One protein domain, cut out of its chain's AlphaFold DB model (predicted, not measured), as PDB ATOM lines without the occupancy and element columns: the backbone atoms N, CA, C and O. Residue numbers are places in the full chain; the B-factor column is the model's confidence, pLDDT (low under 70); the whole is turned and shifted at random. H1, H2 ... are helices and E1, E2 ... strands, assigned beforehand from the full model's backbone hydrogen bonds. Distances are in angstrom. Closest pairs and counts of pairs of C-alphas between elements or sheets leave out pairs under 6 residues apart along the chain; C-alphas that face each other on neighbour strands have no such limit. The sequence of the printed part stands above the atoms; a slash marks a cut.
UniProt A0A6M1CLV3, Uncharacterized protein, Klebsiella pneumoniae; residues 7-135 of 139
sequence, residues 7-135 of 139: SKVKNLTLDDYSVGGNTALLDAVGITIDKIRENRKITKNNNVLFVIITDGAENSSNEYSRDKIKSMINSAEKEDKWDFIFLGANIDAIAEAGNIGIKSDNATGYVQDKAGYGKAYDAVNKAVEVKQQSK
ATOM      1  N   SER A   7     -41.210  12.216 -24.288       84.50
ATOM      2  CA  SER A   7     -42.524  11.937 -24.874       84.50
ATOM      3  C   SER A   7     -42.696  10.504 -25.393       84.50
ATOM      4  O   SER A   7     -43.815  10.094 -25.685       84.50
ATOM      5  N   LYS A   8     -41.602   9.756 -25.567       85.19
ATOM      6  CA  LYS A   8     -41.600   8.349 -25.990       85.19
ATOM      7  C   LYS A   8     -41.374   7.376 -24.835       85.19
ATOM      8  O   LYS A   8     -41.492   6.169 -25.037       85.19
ATOM      9  N   VAL A   9     -41.043   7.876 -23.646       81.75
ATOM     10  CA  VAL A   9     -40.941   7.043 -22.449       81.75
ATOM     11  C   VAL A   9     -42.363   6.730 -21.994       81.75
ATOM     12  O   VAL A   9     -43.138   7.632 -21.683       81.75
ATOM     13  N   LYS A  10     -42.735   5.448 -22.022       82.50
ATOM     14  CA  LYS A  10     -44.045   5.003 -21.536       82.50
ATOM     15  C   LYS A  10     -44.135   5.232 -20.027       82.50
ATOM     16  O   LYS A  10     -43.134   5.103 -19.324       82.50
ATOM     17  N   ASN A  11     -45.336   5.539 -19.542       84.19
ATOM     18  CA  ASN A  11     -45.595   5.559 -18.106       84.19
ATOM     19  C   ASN A  11     -45.321   4.174 -17.519       84.19
ATOM     20  O   ASN A  11     -45.730   3.174 -18.106       84.19
ATOM     21  N   LEU A  12     -44.653   4.145 -16.367       80.50
ATOM     22  CA  LEU A  12     -44.422   2.919 -15.616       80.50
ATOM     23  C   LEU A  12     -45.764   2.393 -15.094       80.50
ATOM     24  O   LEU A  12     -46.505   3.133 -14.442       80.50
ATOM     25  N   THR A  13     -46.078   1.136 -15.379       84.50
ATOM     26  CA  THR A  13     -47.227   0.433 -14.803       84.50
ATOM     27  C   THR A  13     -46.765  -0.559 -13.735       84.50
ATOM     28  O   THR A  13     -45.573  -0.836 -13.607       84.50
ATOM     29  N   LEU A  14     -47.698  -1.101 -12.947       78.00
ATOM     30  CA  LEU A  14     -47.372  -2.134 -11.953       78.00
ATOM     31  C   LEU A  14     -46.846  -3.424 -12.601       78.00
ATOM     32  O   LEU A  14     -46.067  -4.137 -11.980       78.00
ATOM     33  N   ASP A  15     -47.208  -3.687 -13.859       79.06
ATOM     34  CA  ASP A  15     -46.703  -4.837 -14.617       79.06
ATOM     35  C   ASP A  15     -45.260  -4.618 -15.107       79.06
ATOM     36  O   ASP A  15     -44.539  -5.578 -15.377       79.06
ATOM     37  N   ASP A  16     -44.813  -3.359 -15.181       75.38
ATOM     38  CA  ASP A  16     -43.441  -2.988 -15.545       75.38
ATOM     39  C   ASP A  16     -42.489  -2.984 -14.329       75.38
ATOM     40  O   ASP A  16     -41.287  -2.752 -14.491       75.38
ATOM     41  N   TYR A  17     -43.005  -3.201 -13.109       64.12
ATOM     42  CA  TYR A  17     -42.250  -3.047 -11.864       64.12
ATOM     43  C   TYR A  17     -42.589  -4.120 -10.819       64.12
ATOM     44  O   TYR A  17     -43.583  -4.040 -10.101       64.12
ATOM     45  N   SER A  18     -41.697  -5.100 -10.671       65.69
ATOM     46  CA  SER A  18     -41.752  -6.094  -9.598       65.69
ATOM     47  C   SER A  18     -40.809  -5.723  -8.453       65.69
ATOM     48  O   SER A  18     -39.600  -5.608  -8.664       65.69
ATOM     49  N   VAL A  19     -41.331  -5.609  -7.230       65.88
ATOM     50  CA  VAL A  19     -40.494  -5.458  -6.030       65.88
ATOM     51  C   VAL A  19     -39.919  -6.813  -5.615       65.88
ATOM     52  O   VAL A  19     -40.645  -7.724  -5.226       65.88
ATOM     53  N   GLY A  20     -38.599  -6.962  -5.690       66.00
ATOM     54  CA  GLY A  20     -37.869  -7.948  -4.896       66.00
ATOM     55  C   GLY A  20     -37.325  -7.203  -3.687       66.00
ATOM     56  O   GLY A  20     -36.701  -6.169  -3.881       66.00
ATOM     57  N   GLY A  21     -37.582  -7.651  -2.457       75.44
ATOM     58  CA  GLY A  21     -37.181  -6.954  -1.217       75.44
ATOM     59  C   GLY A  21     -35.666  -6.871  -0.955       75.44
ATOM     60  O   GLY A  21     -35.253  -6.834   0.199       75.44
ATOM     61  N   ASN A  22     -34.854  -6.882  -2.009       84.44
ATOM     62  CA  ASN A  22     -33.403  -6.915  -2.013       84.44
ATOM     63  C   ASN A  22     -32.851  -5.687  -2.751       84.44
ATOM     64  O   ASN A  22     -33.532  -5.078  -3.577       84.44
ATOM     65  N   THR A  23     -31.591  -5.349  -2.495       84.62
ATOM     66  CA  THR A  23     -30.923  -4.195  -3.107       84.62
ATOM     67  C   THR A  23     -29.584  -4.634  -3.688       84.62
ATOM     68  O   THR A  23     -28.677  -5.018  -2.948       84.62
ATOM     69  N   ALA A  24     -29.467  -4.612  -5.018       91.81
ATOM     70  CA  ALA A  24     -28.217  -4.847  -5.748       91.81
ATOM     71  C   ALA A  24     -27.520  -3.497  -5.995       91.81
ATOM     72  O   ALA A  24     -27.379  -3.023  -7.123       91.81
ATOM     73  N   LEU A  25     -27.194  -2.819  -4.893       93.31
ATOM     74  CA  LEU A  25     -26.640  -1.470  -4.859       93.31
ATOM     75  C   LEU A  25     -25.293  -1.397  -5.585       93.31
ATOM     76  O   LEU A  25     -25.081  -0.485  -6.384       93.31
ATOM     77  N   LEU A  26     -24.382  -2.336  -5.323       96.81
ATOM     78  CA  LEU A  26     -23.051  -2.337  -5.936       96.81
ATOM     79  C   LEU A  26     -23.139  -2.529  -7.445       96.81
ATOM     80  O   LEU A  26     -22.509  -1.768  -8.179       96.81
ATOM     81  N   ASP A  27     -23.958  -3.472  -7.906       96.06
ATOM     82  CA  ASP A  27     -24.156  -3.705  -9.337       96.06
ATOM     83  C   ASP A  27     -24.777  -2.478 -10.009       96.06
ATOM     84  O   ASP A  27     -24.281  -2.008 -11.034       96.06
ATOM     85  N   ALA A  28     -25.797  -1.874  -9.392       94.94
ATOM     86  CA  ALA A  28     -26.415  -0.656  -9.908       94.94
ATOM     87  C   ALA A  28     -25.405   0.498 -10.054       94.94
ATOM     88  O   ALA A  28     -25.391   1.188 -11.082       94.94
ATOM     89  N   VAL A  29     -24.539   0.705  -9.056       96.19
ATOM     90  CA  VAL A  29     -23.495   1.742  -9.089       96.19
ATOM     91  C   VAL A  29     -22.438   1.418 -10.148       96.19
ATOM     92  O   VAL A  29     -22.131   2.275 -10.980       96.19
ATOM     93  N   GLY A  30     -21.914   0.192 -10.154       96.94
ATOM     94  CA  GLY A  30     -20.850  -0.254 -11.055       96.94
ATOM     95  C   GLY A  30     -21.246  -0.159 -12.524       96.94
ATOM     96  O   GLY A  30     -20.604   0.563 -13.291       96.94
ATOM     97  N   ILE A  31     -22.373  -0.783 -12.882       95.88
ATOM     98  CA  ILE A  31     -22.927  -0.776 -14.245       95.88
ATOM     99  C   ILE A  31     -23.142   0.660 -14.731       95.88
ATOM    100  O   ILE A  31     -22.874   0.996 -15.887       95.88
ATOM    101  N   THR A  32     -23.638   1.537 -13.857       94.44
ATOM    102  CA  THR A  32     -23.920   2.924 -14.234       94.44
ATOM    103  C   THR A  32     -22.636   3.725 -14.443       94.44
ATOM    104  O   THR A  32     -22.552   4.456 -15.432       94.44
ATOM    105  N   ILE A  33     -21.623   3.581 -13.578       94.38
ATOM    106  CA  ILE A  33     -20.317   4.233 -13.769       94.38
ATOM    107  C   ILE A  33     -19.712   3.823 -15.115       94.38
ATOM    108  O   ILE A  33     -19.339   4.700 -15.902       94.38
ATOM    109  N   ASP A  34     -19.662   2.523 -15.407       94.31
ATOM    110  CA  ASP A  34     -19.077   2.007 -16.648       94.31
ATOM    111  C   ASP A  34     -19.818   2.545 -17.876       94.31
ATOM    112  O   ASP A  34     -19.218   3.142 -18.774       94.31
ATOM    113  N   LYS A  35     -21.149   2.492 -17.860       90.69
ATOM    114  CA  LYS A  35     -21.992   3.003 -18.945       90.69
ATOM    115  C   LYS A  35     -21.839   4.505 -19.194       90.69
ATOM    116  O   LYS A  35     -21.896   4.963 -20.341       90.69
ATOM    117  N   ILE A  36     -21.684   5.310 -18.142       89.75
ATOM    118  CA  ILE A  36     -21.452   6.752 -18.298       89.75
ATOM    119  C   ILE A  36     -20.028   7.006 -18.819       89.75
ATOM    120  O   ILE A  36     -19.848   7.856 -19.697       89.75
ATOM    121  N   ARG A  37     -19.030   6.228 -18.378       88.69
ATOM    122  CA  ARG A  37     -17.643   6.301 -18.873       88.69
ATOM    123  C   ARG A  37     -17.499   5.922 -20.339       88.69
ATOM    124  O   ARG A  37     -16.733   6.575 -21.046       88.69
ATOM    125  N   GLU A  38     -18.257   4.946 -20.829       88.44
ATOM    126  CA  GLU A  38     -18.319   4.608 -22.261       88.44
ATOM    127  C   GLU A  38     -18.744   5.812 -23.121       88.44
ATOM    128  O   GLU A  38     -18.377   5.941 -24.288       88.44
ATOM    129  N   ASN A  39     -19.473   6.760 -22.530       81.75
ATOM    130  CA  ASN A  39     -20.034   7.923 -23.202       81.75
ATOM    131  C   ASN A  39     -19.221   9.211 -22.973       81.75
ATOM    132  O   ASN A  39     -19.789  10.291 -22.781       81.75
ATOM    133  N   ARG A  40     -17.884   9.128 -23.087       72.56
ATOM    134  CA  ARG A  40     -16.949  10.254 -22.853       72.56
ATOM    135  C   ARG A  40     -17.280  11.545 -23.603       72.56
ATOM    136  O   ARG A  40     -16.957  12.625 -23.122       72.56
ATOM    137  N   LYS A  41     -17.931  11.469 -24.769       72.25
ATOM    138  CA  LYS A  41     -18.344  12.657 -25.543       72.25
ATOM    139  C   LYS A  41     -19.249  13.602 -24.743       72.25
ATOM    140  O   LYS A  41     -19.226  14.799 -24.994       72.25
ATOM    141  N   ILE A  42     -20.022  13.072 -23.795       68.75
ATOM    142  CA  ILE A  42     -20.916  13.865 -22.949       68.75
ATOM    143  C   ILE A  42     -20.218  14.278 -21.664       68.75
ATOM    144  O   ILE A  42     -20.353  15.419 -21.252       68.75
ATOM    145  N   THR A  43     -19.447  13.397 -21.036       75.12
ATOM    146  CA  THR A  43     -18.844  13.709 -19.736       75.12
ATOM    147  C   THR A  43     -17.646  14.648 -19.840       75.12
ATOM    148  O   THR A  43     -17.410  15.417 -18.919       75.12
ATOM    149  N   LYS A  44     -16.931  14.670 -20.974       72.00
ATOM    150  CA  LYS A  44     -15.671  15.420 -21.133       72.00
ATOM    151  C   LYS A  44     -15.774  16.925 -20.841       72.00
ATOM    152  O   LYS A  44     -14.796  17.500 -20.380       72.00
ATOM    153  N   ASN A  45     -16.930  17.547 -21.084       75.44
ATOM    154  CA  ASN A  45     -17.142  18.986 -20.862       75.44
ATOM    155  C   ASN A  45     -18.278  19.292 -19.867       75.44
ATOM    156  O   ASN A  45     -18.613  20.458 -19.653       75.44
ATOM    157  N   ASN A  46     -18.887  18.268 -19.265       79.00
ATOM    158  CA  ASN A  46     -20.038  18.430 -18.381       79.00
ATOM    159  C   ASN A  46     -19.688  18.039 -16.949       79.00
ATOM    160  O   ASN A  46     -18.897  17.134 -16.711       79.00
ATOM    161  N   ASN A  47     -20.323  18.715 -15.992       83.38
ATOM    162  CA  ASN A  47     -20.273  18.273 -14.605       83.38
ATOM    163  C   ASN A  47     -21.140  17.021 -14.482       83.38
ATOM    164  O   ASN A  47     -22.288  17.029 -14.926       83.38
ATOM    165  N   VAL A  48     -20.595  15.968 -13.881       88.38
ATOM    166  CA  VAL A  48     -21.343  14.746 -13.586       88.38
ATOM    167  C   VAL A  48     -21.539  14.680 -12.082       88.38
ATOM    168  O   VAL A  48     -20.572  14.552 -11.333       88.38
ATOM    169  N   LEU A  49     -22.798  14.781 -11.668       90.69
ATOM    170  CA  LEU A  49     -23.227  14.514 -10.306       90.69
ATOM    171  C   LEU A  49     -23.941  13.166 -10.285       90.69
ATOM    172  O   LEU A  49     -24.932  12.967 -10.989       90.69
ATOM    173  N   PHE A  50     -23.432  12.252  -9.474       92.75
ATOM    174  CA  PHE A  50     -23.983  10.927  -9.278       92.75
ATOM    175  C   PHE A  50     -24.757  10.900  -7.958       92.75
ATOM    176  O   PHE A  50     -24.172  11.051  -6.888       92.75
ATOM    177  N   VAL A  51     -26.076  10.717  -8.025       92.00
ATOM    178  CA  VAL A  51     -26.944  10.663  -6.839       92.00
ATOM    179  C   VAL A  51     -27.449   9.238  -6.660       92.00
ATOM    180  O   VAL A  51     -28.151   8.713  -7.522       92.00
ATOM    181  N   ILE A  52     -27.078   8.618  -5.546       92.31
ATOM    182  CA  ILE A  52     -27.518   7.280  -5.150       92.31
ATOM    183  C   ILE A  52     -28.636   7.451  -4.133       92.31
ATOM    184  O   ILE A  52     -28.438   8.104  -3.112       92.31
ATOM    185  N   ILE A  53     -29.801   6.872  -4.407       89.62
ATOM    186  CA  ILE A  53     -30.958   6.909  -3.510       89.62
ATOM    187  C   ILE A  53     -31.378   5.471  -3.242       89.62
ATOM    188  O   ILE A  53     -31.622   4.725  -4.189       89.62
ATOM    189  N   THR A  54     -31.449   5.081  -1.973       88.19
ATOM    190  CA  THR A  54     -31.861   3.730  -1.572       88.19
ATOM    191  C   THR A  54     -32.511   3.747  -0.193       88.19
ATOM    192  O   THR A  54     -32.127   4.538   0.663       88.19
ATOM    193  N   ASP A  55     -33.499   2.891   0.030       84.75
ATOM    194  CA  ASP A  55     -34.103   2.588   1.334       84.75
ATOM    195  C   ASP A  55     -33.601   1.254   1.920       84.75
ATOM    196  O   ASP A  55     -33.908   0.913   3.061       84.75
ATOM    197  N   GLY A  56     -32.804   0.508   1.149       83.75
ATOM    198  CA  GLY A  56     -32.229  -0.777   1.526       83.75
ATOM    199  C   GLY A  56     -30.700  -0.781   1.493       83.75
ATOM    200  O   GLY A  56     -30.061   0.016   0.798       83.75
ATOM    201  N   ALA A  57     -30.115  -1.698   2.264       86.06
ATOM    202  CA  ALA A  57     -28.683  -1.981   2.254       86.06
ATOM    203  C   ALA A  57     -28.335  -3.029   1.189       86.06
ATOM    204  O   ALA A  57     -29.156  -3.881   0.856       86.06
ATOM    205  N   GLU A  58     -27.094  -3.003   0.705       89.50
ATOM    206  CA  GLU A  58     -26.582  -3.994  -0.243       89.50
ATOM    207  C   GLU A  58     -26.730  -5.435   0.282       89.50
ATOM    208  O   GLU A  58     -26.187  -5.770   1.340       89.50
ATOM    209  N   ASN A  59     -27.415  -6.290  -0.487       89.38
ATOM    210  CA  ASN A  59     -27.636  -7.700  -0.146       89.38
ATOM    211  C   ASN A  59     -27.833  -8.649  -1.347       89.38
ATOM    212  O   ASN A  59     -28.159  -9.819  -1.139       89.38
ATOM    213  N   SER A  60     -27.671  -8.180  -2.590       93.44
ATOM    214  CA  SER A  60     -27.998  -8.993  -3.776       93.44
ATOM    215  C   SER A  60     -27.150  -8.735  -5.022       93.44
ATOM    216  O   SER A  60     -27.433  -9.320  -6.067       93.44
ATOM    217  N   SER A  61     -26.109  -7.909  -4.928       93.62
ATOM    218  CA  SER A  61     -25.143  -7.709  -6.008       93.62
ATOM    219  C   SER A  61     -24.280  -8.953  -6.231       93.62
ATOM    220  O   SER A  61     -23.876  -9.620  -5.277       93.62
ATOM    221  N   ASN A  62     -23.967  -9.247  -7.494       94.44
ATOM    222  CA  ASN A  62     -23.176 -10.407  -7.915       94.44
ATOM    223  C   ASN A  62     -21.997 -10.049  -8.837       94.44
ATOM    224  O   ASN A  62     -21.092 -10.869  -8.993       94.44
ATOM    225  N   GLU A  63     -21.980  -8.864  -9.449       95.75
ATOM    226  CA  GLU A  63     -20.965  -8.473 -10.438       95.75
ATOM    227  C   GLU A  63     -19.865  -7.590  -9.830       95.75
ATOM    228  O   GLU A  63     -18.687  -7.725 -10.178       95.75
ATOM    229  N   TYR A  64     -20.221  -6.709  -8.891       97.00
ATOM    230  CA  TYR A  64     -19.299  -5.741  -8.296       97.00
ATOM    231  C   TYR A  64     -19.152  -5.926  -6.782       97.00
ATOM    232  O   TYR A  64     -20.118  -6.089  -6.041       97.00
ATOM    233  N   SER A  65     -17.910  -5.835  -6.294       96.81
ATOM    234  CA  SER A  65     -17.596  -5.835  -4.859       96.81
ATOM    235  C   SER A  65     -17.489  -4.417  -4.292       96.81
ATOM    236  O   SER A  65     -17.223  -3.460  -5.024       96.81
ATOM    237  N   ARG A  66     -17.619  -4.269  -2.964       96.56
ATOM    238  CA  ARG A  66     -17.461  -2.972  -2.274       96.56
ATOM    239  C   ARG A  66     -16.119  -2.314  -2.586       96.56
ATOM    240  O   ARG A  66     -16.087  -1.146  -2.961       96.56
ATOM    241  N   ASP A  67     -15.027  -3.074  -2.520       97.25
ATOM    242  CA  ASP A  67     -13.683  -2.571  -2.829       97.25
ATOM    243  C   ASP A  67     -13.555  -2.124  -4.287       97.25
ATOM    244  O   ASP A  67     -12.934  -1.096  -4.579       97.25
ATOM    245  N   LYS A  68     -14.183  -2.862  -5.212       97.75
ATOM    246  CA  LYS A  68     -14.204  -2.496  -6.627       97.75
ATOM    247  C   LYS A  68     -14.966  -1.190  -6.839       97.75
ATOM    248  O   LYS A  68     -14.421  -0.290  -7.475       97.75
ATOM    249  N   ILE A  69     -16.161  -1.055  -6.265       98.12
ATOM    250  CA  ILE A  69     -16.953   0.181  -6.341       98.12
ATOM    251  C   ILE A  69     -16.204   1.351  -5.710       98.12
ATOM    252  O   ILE A  69     -16.086   2.406  -6.330       98.12
ATOM    253  N   LYS A  70     -15.594   1.150  -4.544       98.12
ATOM    254  CA  LYS A  70     -14.758   2.156  -3.889       98.12
ATOM    255  C   LYS A  70     -13.603   2.612  -4.771       98.12
ATOM    256  O   LYS A  70     -13.327   3.807  -4.860       98.12
ATOM    257  N   SER A  71     -12.926   1.693  -5.452       97.88
ATOM    258  CA  SER A  71     -11.879   2.038  -6.418       97.88
ATOM    259  C   SER A  71     -12.435   2.832  -7.607       97.88
ATOM    260  O   SER A  71     -11.844   3.839  -8.004       97.88
ATOM    261  N   MET A  72     -13.592   2.430  -8.139       97.88
ATOM    262  CA  MET A  72     -14.245   3.098  -9.268       97.88
ATOM    263  C   MET A  72     -14.688   4.523  -8.927       97.88
ATOM    264  O   MET A  72     -14.394   5.433  -9.700       97.88
ATOM    265  N   ILE A  73     -15.316   4.728  -7.765       97.38
ATOM    266  CA  ILE A  73     -15.716   6.050  -7.262       97.38
ATOM    267  C   ILE A  73     -14.485   6.942  -7.096       97.38
ATOM    268  O   ILE A  73     -14.431   8.025  -7.671       97.38
ATOM    269  N   ASN A  74     -13.440   6.455  -6.419       96.94
ATOM    270  CA  ASN A  74     -12.197   7.213  -6.241       96.94
ATOM    271  C   ASN A  74     -11.549   7.627  -7.574       96.94
ATOM    272  O   ASN A  74     -11.031   8.737  -7.697       96.94
ATOM    273  N   SER A  75     -11.540   6.732  -8.565       95.94
ATOM    274  CA  SER A  75     -11.030   7.029  -9.908       95.94
ATOM    275  C   SER A  75     -11.904   8.079 -10.606       95.94
ATOM    276  O   SER A  75     -11.371   9.051 -11.134       95.94
ATOM    277  N   ALA A  76     -13.232   7.957 -10.537       94.19
ATOM    278  CA  ALA A  76     -14.158   8.921 -11.131       94.19
ATOM    279  C   ALA A  76     -14.041  10.321 -10.496       94.19
ATOM    280  O   ALA A  76     -14.026  11.324 -11.210       94.19
ATOM    281  N   GLU A  77     -13.870  10.415  -9.176       93.06
ATOM    282  CA  GLU A  77     -13.623  11.695  -8.497       93.06
ATOM    283  C   GLU A  77     -12.276  12.317  -8.911       93.06
ATOM    284  O   GLU A  77     -12.180  13.517  -9.183       93.06
ATOM    285  N   LYS A  78     -11.204  11.516  -8.973       92.44
ATOM    286  CA  LYS A  78      -9.845  12.023  -9.228       92.44
ATOM    287  C   LYS A  78      -9.594  12.357 -10.691       92.44
ATOM    288  O   LYS A  78      -9.037  13.423 -10.973       92.44
ATOM    289  N   GLU A  79      -9.963  11.455 -11.589       90.88
ATOM    290  CA  GLU A  79      -9.654  11.521 -13.019       90.88
ATOM    291  C   GLU A  79     -10.739  12.276 -13.781       90.88
ATOM    292  O   GLU A  79     -10.430  13.173 -14.563       90.88
ATOM    293  N   ASP A  80     -12.004  11.955 -13.501       89.12
ATOM    294  CA  ASP A  80     -13.144  12.470 -14.257       89.12
ATOM    295  C   ASP A  80     -13.823  13.678 -13.574       89.12
ATOM    296  O   ASP A  80     -14.675  14.332 -14.176       89.12
ATOM    297  N   LYS A  81     -13.421  14.014 -12.337       89.75
ATOM    298  CA  LYS A  81     -13.967  15.113 -11.512       89.75
ATOM    299  C   LYS A  81     -15.466  14.987 -11.221       89.75
ATOM    300  O   LYS A  81     -16.150  16.007 -11.075       89.75
ATOM    301  N   TRP A  82     -15.964  13.755 -11.147       92.12
ATOM    302  CA  TRP A  82     -17.353  13.469 -10.786       92.12
ATOM    303  C   TRP A  82     -17.571  13.666  -9.290       92.12
ATOM    304  O   TRP A  82     -16.643  13.494  -8.506       92.12
ATOM    305  N   ASP A  83     -18.798  14.006  -8.908       91.19
ATOM    306  CA  ASP A  83     -19.210  14.089  -7.508       91.19
ATOM    307  C   ASP A  83     -20.231  12.992  -7.211       91.19
ATOM    308  O   ASP A  83     -21.058  12.664  -8.063       91.19
ATOM    309  N   PHE A  84     -20.196  12.450  -5.997       93.56
ATOM    310  CA  PHE A  84     -21.108  11.403  -5.545       93.56
ATOM    311  C   PHE A  84     -21.852  11.861  -4.295       93.56
ATOM    312  O   PHE A  84     -21.225  12.352  -3.357       93.56
ATOM    313  N   ILE A  85     -23.171  11.671  -4.283       92.06
ATOM    314  CA  ILE A  85     -24.051  11.890  -3.130       92.06
ATOM    315  C   ILE A  85     -24.802  10.598  -2.845       92.06
ATOM    316  O   ILE A  85     -25.308   9.956  -3.766       92.06
ATOM    317  N   PHE A  86     -24.913  10.249  -1.568       92.31
ATOM    318  CA  PHE A  86     -25.662   9.091  -1.105       92.31
ATOM    319  C   PHE A  86     -26.826   9.516  -0.207       92.31
ATOM    320  O   PHE A  86     -26.636  10.195   0.801       92.31
ATOM    321  N   LEU A  87     -28.036   9.099  -0.562       90.25
ATOM    322  CA  LEU A  87     -29.274   9.409   0.140       90.25
ATOM    323  C   LEU A  87     -29.930   8.105   0.596       90.25
ATOM    324  O   LEU A  87     -30.540   7.392  -0.200       90.25
ATOM    325  N   GLY A  88     -29.791   7.799   1.885       87.19
ATOM    326  CA  GLY A  88     -30.357   6.594   2.488       87.19
ATOM    327  C   GLY A  88     -31.680   6.885   3.192       87.19
ATOM    328  O   GLY A  88     -31.711   7.723   4.090       87.19
ATOM    329  N   ALA A  89     -32.763   6.204   2.829       83.19
ATOM    330  CA  ALA A  89     -34.029   6.305   3.548       83.19
ATOM    331  C   ALA A  89     -34.052   5.292   4.696       83.19
ATOM    332  O   ALA A  89     -33.914   4.101   4.450       83.19
ATOM    333  N   ASN A  90     -34.243   5.738   5.938       76.81
ATOM    334  CA  ASN A  90     -34.396   4.847   7.102       76.81
ATOM    335  C   ASN A  90     -33.228   3.847   7.341       76.81
ATOM    336  O   ASN A  90     -33.408   2.856   8.046       76.81
ATOM    337  N   ILE A  91     -32.034   4.113   6.792       80.62
ATOM    338  CA  ILE A  91     -30.812   3.305   6.958       80.62
ATOM    339  C   ILE A  91     -29.653   4.149   7.503       80.62
ATOM    340  O   ILE A  91     -29.700   5.382   7.465       80.62
ATOM    341  N   ASP A  92     -28.574   3.495   7.947       86.19
ATOM    342  CA  ASP A  92     -27.300   4.171   8.218       86.19
ATOM    343  C   ASP A  92     -26.604   4.548   6.898       86.19
ATOM    344  O   ASP A  92     -25.703   3.871   6.396       86.19
ATOM    345  N   ALA A  93     -27.084   5.644   6.310       86.94
ATOM    346  CA  ALA A  93     -26.607   6.167   5.037       86.94
ATOM    347  C   ALA A  93     -25.109   6.503   5.066       86.94
ATOM    348  O   ALA A  93     -24.433   6.359   4.054       86.94
ATOM    349  N   ILE A  94     -24.590   6.947   6.215       87.00
ATOM    350  CA  ILE A  94     -23.189   7.348   6.367       87.00
ATOM    351  C   ILE A  94     -22.293   6.112   6.345       87.00
ATOM    352  O   ILE A  94     -21.289   6.105   5.629       87.00
ATOM    353  N   ALA A  95     -22.658   5.065   7.089       90.62
ATOM    354  CA  ALA A  95     -21.904   3.818   7.088       90.62
ATOM    355  C   ALA A  95     -21.887   3.172   5.694       90.62
ATOM    356  O   ALA A  95     -20.815   2.818   5.197       90.62
ATOM    357  N   GLU A  96     -23.042   3.074   5.024       91.62
ATOM    358  CA  GLU A  96     -23.108   2.412   3.715       91.62
ATOM    359  C   GLU A  96     -22.407   3.217   2.612       91.62
ATOM    360  O   GLU A  96     -21.672   2.647   1.805       91.62
ATOM    361  N   ALA A  97     -22.526   4.547   2.634       92.25
ATOM    362  CA  ALA A  97     -21.746   5.432   1.772       92.25
ATOM    363  C   ALA A  97     -20.233   5.263   2.001       92.25
ATOM    364  O   ALA A  97     -19.462   5.122   1.046       92.25
ATOM    365  N   GLY A  98     -19.801   5.208   3.266       93.06
ATOM    366  CA  GLY A  98     -18.400   5.017   3.639       93.06
ATOM    367  C   GLY A  98     -17.824   3.683   3.153       93.06
ATOM    368  O   GLY A  98     -16.681   3.635   2.678       93.06
ATOM    369  N   ASN A  99     -18.631   2.617   3.186       93.25
ATOM    370  CA  ASN A  99     -18.266   1.286   2.690       93.25
ATOM    371  C   ASN A  99     -17.918   1.280   1.194       93.25
ATOM    372  O   ASN A  99     -17.069   0.498   0.765       93.25
ATOM    373  N   ILE A 100     -18.521   2.178   0.414       95.25
ATOM    374  CA  ILE A 100     -18.250   2.340  -1.020       95.25
ATOM    375  C   ILE A 100     -17.378   3.563  -1.339       95.25
ATOM    376  O   ILE A 100     -17.146   3.871  -2.500       95.25
ATOM    377  N   GLY A 101     -16.822   4.236  -0.327       93.88
ATOM    378  CA  GLY A 101     -15.853   5.322  -0.511       93.88
ATOM    379  C   GLY A 101     -16.436   6.720  -0.688       93.88
ATOM    380  O   GLY A 101     -15.681   7.630  -1.017       93.88
ATOM    381  N   ILE A 102     -17.732   6.912  -0.446       94.56
ATOM    382  CA  ILE A 102     -18.354   8.238  -0.429       94.56
ATOM    383  C   ILE A 102     -18.150   8.853   0.959       94.56
ATOM    384  O   ILE A 102     -18.339   8.199   1.986       94.56
ATOM    385  N   LYS A 103     -17.727  10.119   0.998       89.69
ATOM    386  CA  LYS A 103     -17.477  10.846   2.252       89.69
ATOM    387  C   LYS A 103     -18.778  11.065   3.023       89.69
ATOM    388  O   LYS A 103     -19.811  11.330   2.414       89.69
ATOM    389  N   SER A 104     -18.696  11.056   4.354       86.44
ATOM    390  CA  SER A 104     -19.830  11.329   5.253       86.44
ATOM    391  C   SER A 104     -20.555  12.631   4.921       86.44
ATOM    392  O   SER A 104     -21.776  12.674   4.953       86.44
ATOM    393  N   ASP A 105     -19.810  13.670   4.539       85.00
ATOM    394  CA  ASP A 105     -20.359  14.995   4.221       85.00
ATOM    395  C   ASP A 105     -21.231  14.989   2.955       85.00
ATOM    396  O   ASP A 105     -22.049  15.885   2.754       85.00
ATOM    397  N   ASN A 106     -21.076  13.954   2.123       85.50
ATOM    398  CA  ASN A 106     -21.862  13.709   0.918       85.50
ATOM    399  C   ASN A 106     -22.884  12.575   1.113       85.50
ATOM    400  O   ASN A 106     -23.458  12.085   0.140       85.50
ATOM    401  N   ALA A 107     -23.108  12.139   2.352       88.06
ATOM    402  CA  ALA A 107     -24.086  11.125   2.705       88.06
ATOM    403  C   ALA A 107     -25.142  11.719   3.640       88.06
ATOM    404  O   ALA A 107     -24.837  12.435   4.592       88.06
ATOM    405  N   THR A 108     -26.413  11.436   3.381       84.06
ATOM    406  CA  THR A 108     -27.508  11.921   4.221       84.06
ATOM    407  C   THR A 108     -28.569  10.852   4.377       84.06
ATOM    408  O   THR A 108     -29.046  10.265   3.406       84.06
ATOM    409  N   GLY A 109     -28.938  10.610   5.633       80.31
ATOM    410  CA  GLY A 109     -30.137   9.862   5.966       80.31
ATOM    411  C   GLY A 109     -31.368  10.751   5.809       80.31
ATOM    412  O   GLY A 109     -31.358  11.908   6.236       80.31
ATOM    413  N   TYR A 110     -32.443  10.219   5.241       74.12
ATOM    414  CA  TYR A 110     -33.753  10.859   5.267       74.12
ATOM    415  C   TYR A 110     -34.824   9.884   5.758       74.12
ATOM    416  O   TYR A 110     -34.655   8.668   5.724       74.12
ATOM    417  N   VAL A 111     -35.924  10.429   6.266       72.38
ATOM    418  CA  VAL A 111     -37.127   9.642   6.557       72.38
ATOM    419  C   VAL A 111     -37.950   9.597   5.280       72.38
ATOM    420  O   VAL A 111     -38.074  10.620   4.614       72.38
ATOM    421  N   GLN A 112     -38.518   8.445   4.926       71.00
ATOM    422  CA  GLN A 112     -39.362   8.302   3.732       71.00
ATOM    423  C   GLN A 112     -40.744   8.964   3.917       71.00
ATOM    424  O   GLN A 112     -41.797   8.340   3.817       71.00
ATOM    425  N   ASP A 113     -40.736  10.254   4.224       73.75
ATOM    426  CA  ASP A 113     -41.883  11.129   4.351       73.75
ATOM    427  C   ASP A 113     -41.644  12.415   3.545       73.75
ATOM    428  O   ASP A 113     -40.565  12.667   2.998       73.75
ATOM    429  N   LYS A 114     -42.674  13.259   3.458       73.69
ATOM    430  CA  LYS A 114     -42.614  14.510   2.692       73.69
ATOM    431  C   LYS A 114     -41.473  15.435   3.146       73.69
ATOM    432  O   LYS A 114     -40.903  16.138   2.314       73.69
ATOM    433  N   ALA A 115     -41.146  15.453   4.437       71.25
ATOM    434  CA  ALA A 115     -40.099  16.310   4.984       71.25
ATOM    435  C   ALA A 115     -38.699  15.756   4.681       71.25
ATOM    436  O   ALA A 115     -37.791  16.520   4.351       71.25
ATOM    437  N   GLY A 116     -38.518  14.438   4.743       69.94
ATOM    438  CA  GLY A 116     -37.262  13.789   4.398       69.94
ATOM    439  C   GLY A 116     -36.939  13.876   2.910       69.94
ATOM    440  O   GLY A 116     -35.786  14.141   2.575       69.94
ATOM    441  N   TYR A 117     -37.937  13.795   2.021       73.25
ATOM    442  CA  TYR A 117     -37.716  14.112   0.604       73.25
ATOM    443  C   TYR A 117     -37.227  15.553   0.408       73.25
ATOM    444  O   TYR A 117     -36.318  15.777  -0.386       73.25
ATOM    445  N   GLY A 118     -37.767  16.522   1.159       76.12
ATOM    446  CA  GLY A 118     -37.282  17.908   1.137       76.12
ATOM    447  C   GLY A 118     -35.788  18.005   1.461       76.12
ATOM    448  O   GLY A 118     -35.026  18.568   0.683       76.12
ATOM    449  N   LYS A 119     -35.345  17.344   2.537       70.94
ATOM    450  CA  LYS A 119     -33.924  17.305   2.931       70.94
ATOM    451  C   LYS A 119     -33.025  16.652   1.877       70.94
ATOM    452  O   LYS A 119     -31.909  17.116   1.654       70.94
ATOM    453  N   ALA A 120     -33.502  15.588   1.230       72.50
ATOM    454  CA  ALA A 120     -32.791  14.935   0.135       72.50
ATOM    455  C   ALA A 120     -32.588  15.888  -1.057       72.50
ATOM    456  O   ALA A 120     -31.478  15.992  -1.582       72.50
ATOM    457  N   TYR A 121     -33.630  16.631  -1.444       78.50
ATOM    458  CA  TYR A 121     -33.529  17.645  -2.497       78.50
ATOM    459  C   TYR A 121     -32.620  18.813  -2.105       78.50
ATOM    460  O   TYR A 121     -31.828  19.250  -2.934       78.50
ATOM    461  N   ASP A 122     -32.662  19.277  -0.855       80.06
ATOM    462  CA  ASP A 122     -31.777  20.344  -0.374       80.06
ATOM    463  C   ASP A 122     -30.297  19.936  -0.443       80.06
ATOM    464  O   ASP A 122     -29.451  20.726  -0.867       80.06
ATOM    465  N   ALA A 123     -29.976  18.687  -0.088       74.81
ATOM    466  CA  ALA A 123     -28.618  18.152  -0.194       74.81
ATOM    467  C   ALA A 123     -28.126  18.123  -1.651       74.81
ATOM    468  O   ALA A 123     -27.000  18.539  -1.940       74.81
ATOM    469  N   VAL A 124     -28.984  17.688  -2.581       80.25
ATOM    470  CA  VAL A 124     -28.684  17.705  -4.021       80.25
ATOM    471  C   VAL A 124     -28.515  19.138  -4.528       80.25
ATOM    472  O   VAL A 124     -27.529  19.423  -5.206       80.25
ATOM    473  N   ASN A 125     -29.419  20.054  -4.167       82.94
ATOM    474  CA  ASN A 125     -29.356  21.462  -4.567       82.94
ATOM    475  C   ASN A 125     -28.043  22.107  -4.115       82.94
ATOM    476  O   ASN A 125     -27.327  22.679  -4.934       82.94
ATOM    477  N   LYS A 126     -27.668  21.929  -2.845       77.75
ATOM    478  CA  LYS A 126     -26.413  22.455  -2.299       77.75
ATOM    479  C   LYS A 126     -25.188  21.925  -3.047       77.75
ATOM    480  O   LYS A 126     -24.265  22.683  -3.337       77.75
ATOM    481  N   ALA A 127     -25.162  20.636  -3.379       75.31
ATOM    482  CA  ALA A 127     -24.050  20.060  -4.130       75.31
ATOM    483  C   ALA A 127     -23.958  20.616  -5.560       75.31
ATOM    484  O   ALA A 127     -22.863  20.912  -6.044       75.31
ATOM    485  N   VAL A 128     -25.104  20.815  -6.221       82.25
ATOM    486  CA  VAL A 128     -25.169  21.461  -7.538       82.25
ATOM    487  C   VAL A 128     -24.670  22.907  -7.461       82.25
ATOM    488  O   VAL A 128     -23.842  23.296  -8.284       82.25
ATOM    489  N   GLU A 129     -25.106  23.684  -6.467       83.44
ATOM    490  CA  GLU A 129     -24.676  25.074  -6.257       83.44
ATOM    491  C   GLU A 129     -23.162  25.184  -6.052       83.44
ATOM    492  O   GLU A 129     -22.493  25.948  -6.753       83.44
ATOM    493  N   VAL A 130     -22.595  24.371  -5.153       76.50
ATOM    494  CA  VAL A 130     -21.144  24.334  -4.903       76.50
ATOM    495  C   VAL A 130     -20.387  24.017  -6.194       76.50
ATOM    496  O   VAL A 130     -19.394  24.677  -6.517       76.50
ATOM    497  N   LYS A 131     -20.865  23.049  -6.986       75.62
ATOM    498  CA  LYS A 131     -20.208  22.662  -8.242       75.62
ATOM    499  C   LYS A 131     -20.324  23.731  -9.331       75.62
ATOM    500  O   LYS A 131     -19.404  23.874 -10.138       75.62
ATOM    501  N   GLN A 132     -21.423  24.485  -9.367       76.00
ATOM    502  CA  GLN A 132     -21.590  25.622 -10.275       76.00
ATOM    503  C   GLN A 132     -20.651  26.781  -9.912       76.00
ATOM    504  O   GLN A 132     -20.029  27.339 -10.809       76.00
ATOM    505  N   GLN A 133     -20.476  27.084  -8.622       69.81
ATOM    506  CA  GLN A 133     -19.561  28.132  -8.141       69.81
ATOM    507  C   GLN A 133     -18.078  27.762  -8.303       69.81
ATOM    508  O   GLN A 133     -17.226  28.632  -8.459       69.81
ATOM    509  N   SER A 134     -17.765  26.463  -8.289       63.56
ATOM    510  CA  SER A 134     -16.403  25.942  -8.476       63.56
ATOM    511  C   SER A 134     -15.909  26.027  -9.928       63.56
ATOM    512  O   SER A 134     -14.717  25.849 -10.182       63.56
ATOM    513  N   LYS A 135     -16.804  26.270 -10.898       56.00
ATOM    514  CA  LYS A 135     -16.410  26.640 -12.260       56.00
ATOM    515  C   LYS A 135     -16.104  28.140 -12.270       56.00
ATOM    516  O   LYS A 135     -16.999  28.917 -11.946       56.00
TER     517      LYS A 135
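This is residues 7 to 135 of the 139 residues of an uncharacterized protein of Klebsiella pneumoniae (UniProt A0A6M1CLV3). A small parallel sheet of three strands lies between helices, with H1, H3 and H4 over one face and the long H5 running along the other, which makes three layers, with helices on both faces of a sheet. H1 and H3 run side by side, the short H2 follows H1, and residues 7 to 19 stick out from this body as an arm. The printed part has 129 residues, with five named helices and three named strands in the order H1 H2 E1 H3 E2 H4 E3 H5; the sheet's order is E1 E2 E3. The class is mixed, helices and strands, and the whole is compact, with a radius of gyration of the C-alphas of 15.4 A and spans of 40 by 38 by 32 A.

H1, residues 25 to 38, and H2, residues 40 to 43, are close but not clearly touching; their closest C-alphas, those of Arg 37 and Thr 43, are 7.6 A apart. E1, residues 49 to 54, is an edge strand, and H1 is on its sheet, the closest C-alphas of H1 and E1 being Val 29 and Ile 52 at 7.9 A. H2 is not on the sheet. H3, residues 66 to 79, touches H1 with residues 66 to 72 alone, closest at the C-alphas of Gly 30 and Ile 69, 6.1 A; they run the same way at a shallow tilt of 33 degrees, only just short of steep. E2, residues 83 to 89, is the inner strand, parallel to E1 at 16 degrees, with N 52 and O 85 within hydrogen-bond range at 2.8 A. E1, H3 and E2 form a strand-helix-strand unit, two parallel neighbour strands with a helix between them in the chain, with a right-handed crossover. H4, residues 93 to 99, and E3, residues 107 to 110, complete a second such unit with E2, also right-handed. E3 is parallel to E2 at 27 degrees, with N 108 and O 86 at 2.9 A. H4 only just stands up from the sheet, rising 40.3 degrees, at a height over the sheet of 8.4 A. H5, residues 114 to 133, lies on the opposite face from H4 at a height of 9.6 A and runs along the strands, at 6 degrees to E2 on the local plane. In H1, H3, H4 and H5 every O i to N i+4 pair is within hydrogen-bond range; H2 is too short for one.

H1 begins at C-alpha 25, (-26.640, -1.470, -4.859), and is 20.2 A long. H3 is 19.7 A long, E1 16.3 A, and E2 20.1 A. H5 is 28.9 A long and ends at C-alpha 133, (-19.561, 28.132, -8.141).

The C-alphas of Asp 15 and Lys 135 are the two farthest apart, at 43.7 A. The printed part has no cut, and the link from E1 to H3, 11 residues, is long. The mean pLDDT of the printed part is 85.1; residues 17 to 20, 42, 116 and 133 to 135 are under 70.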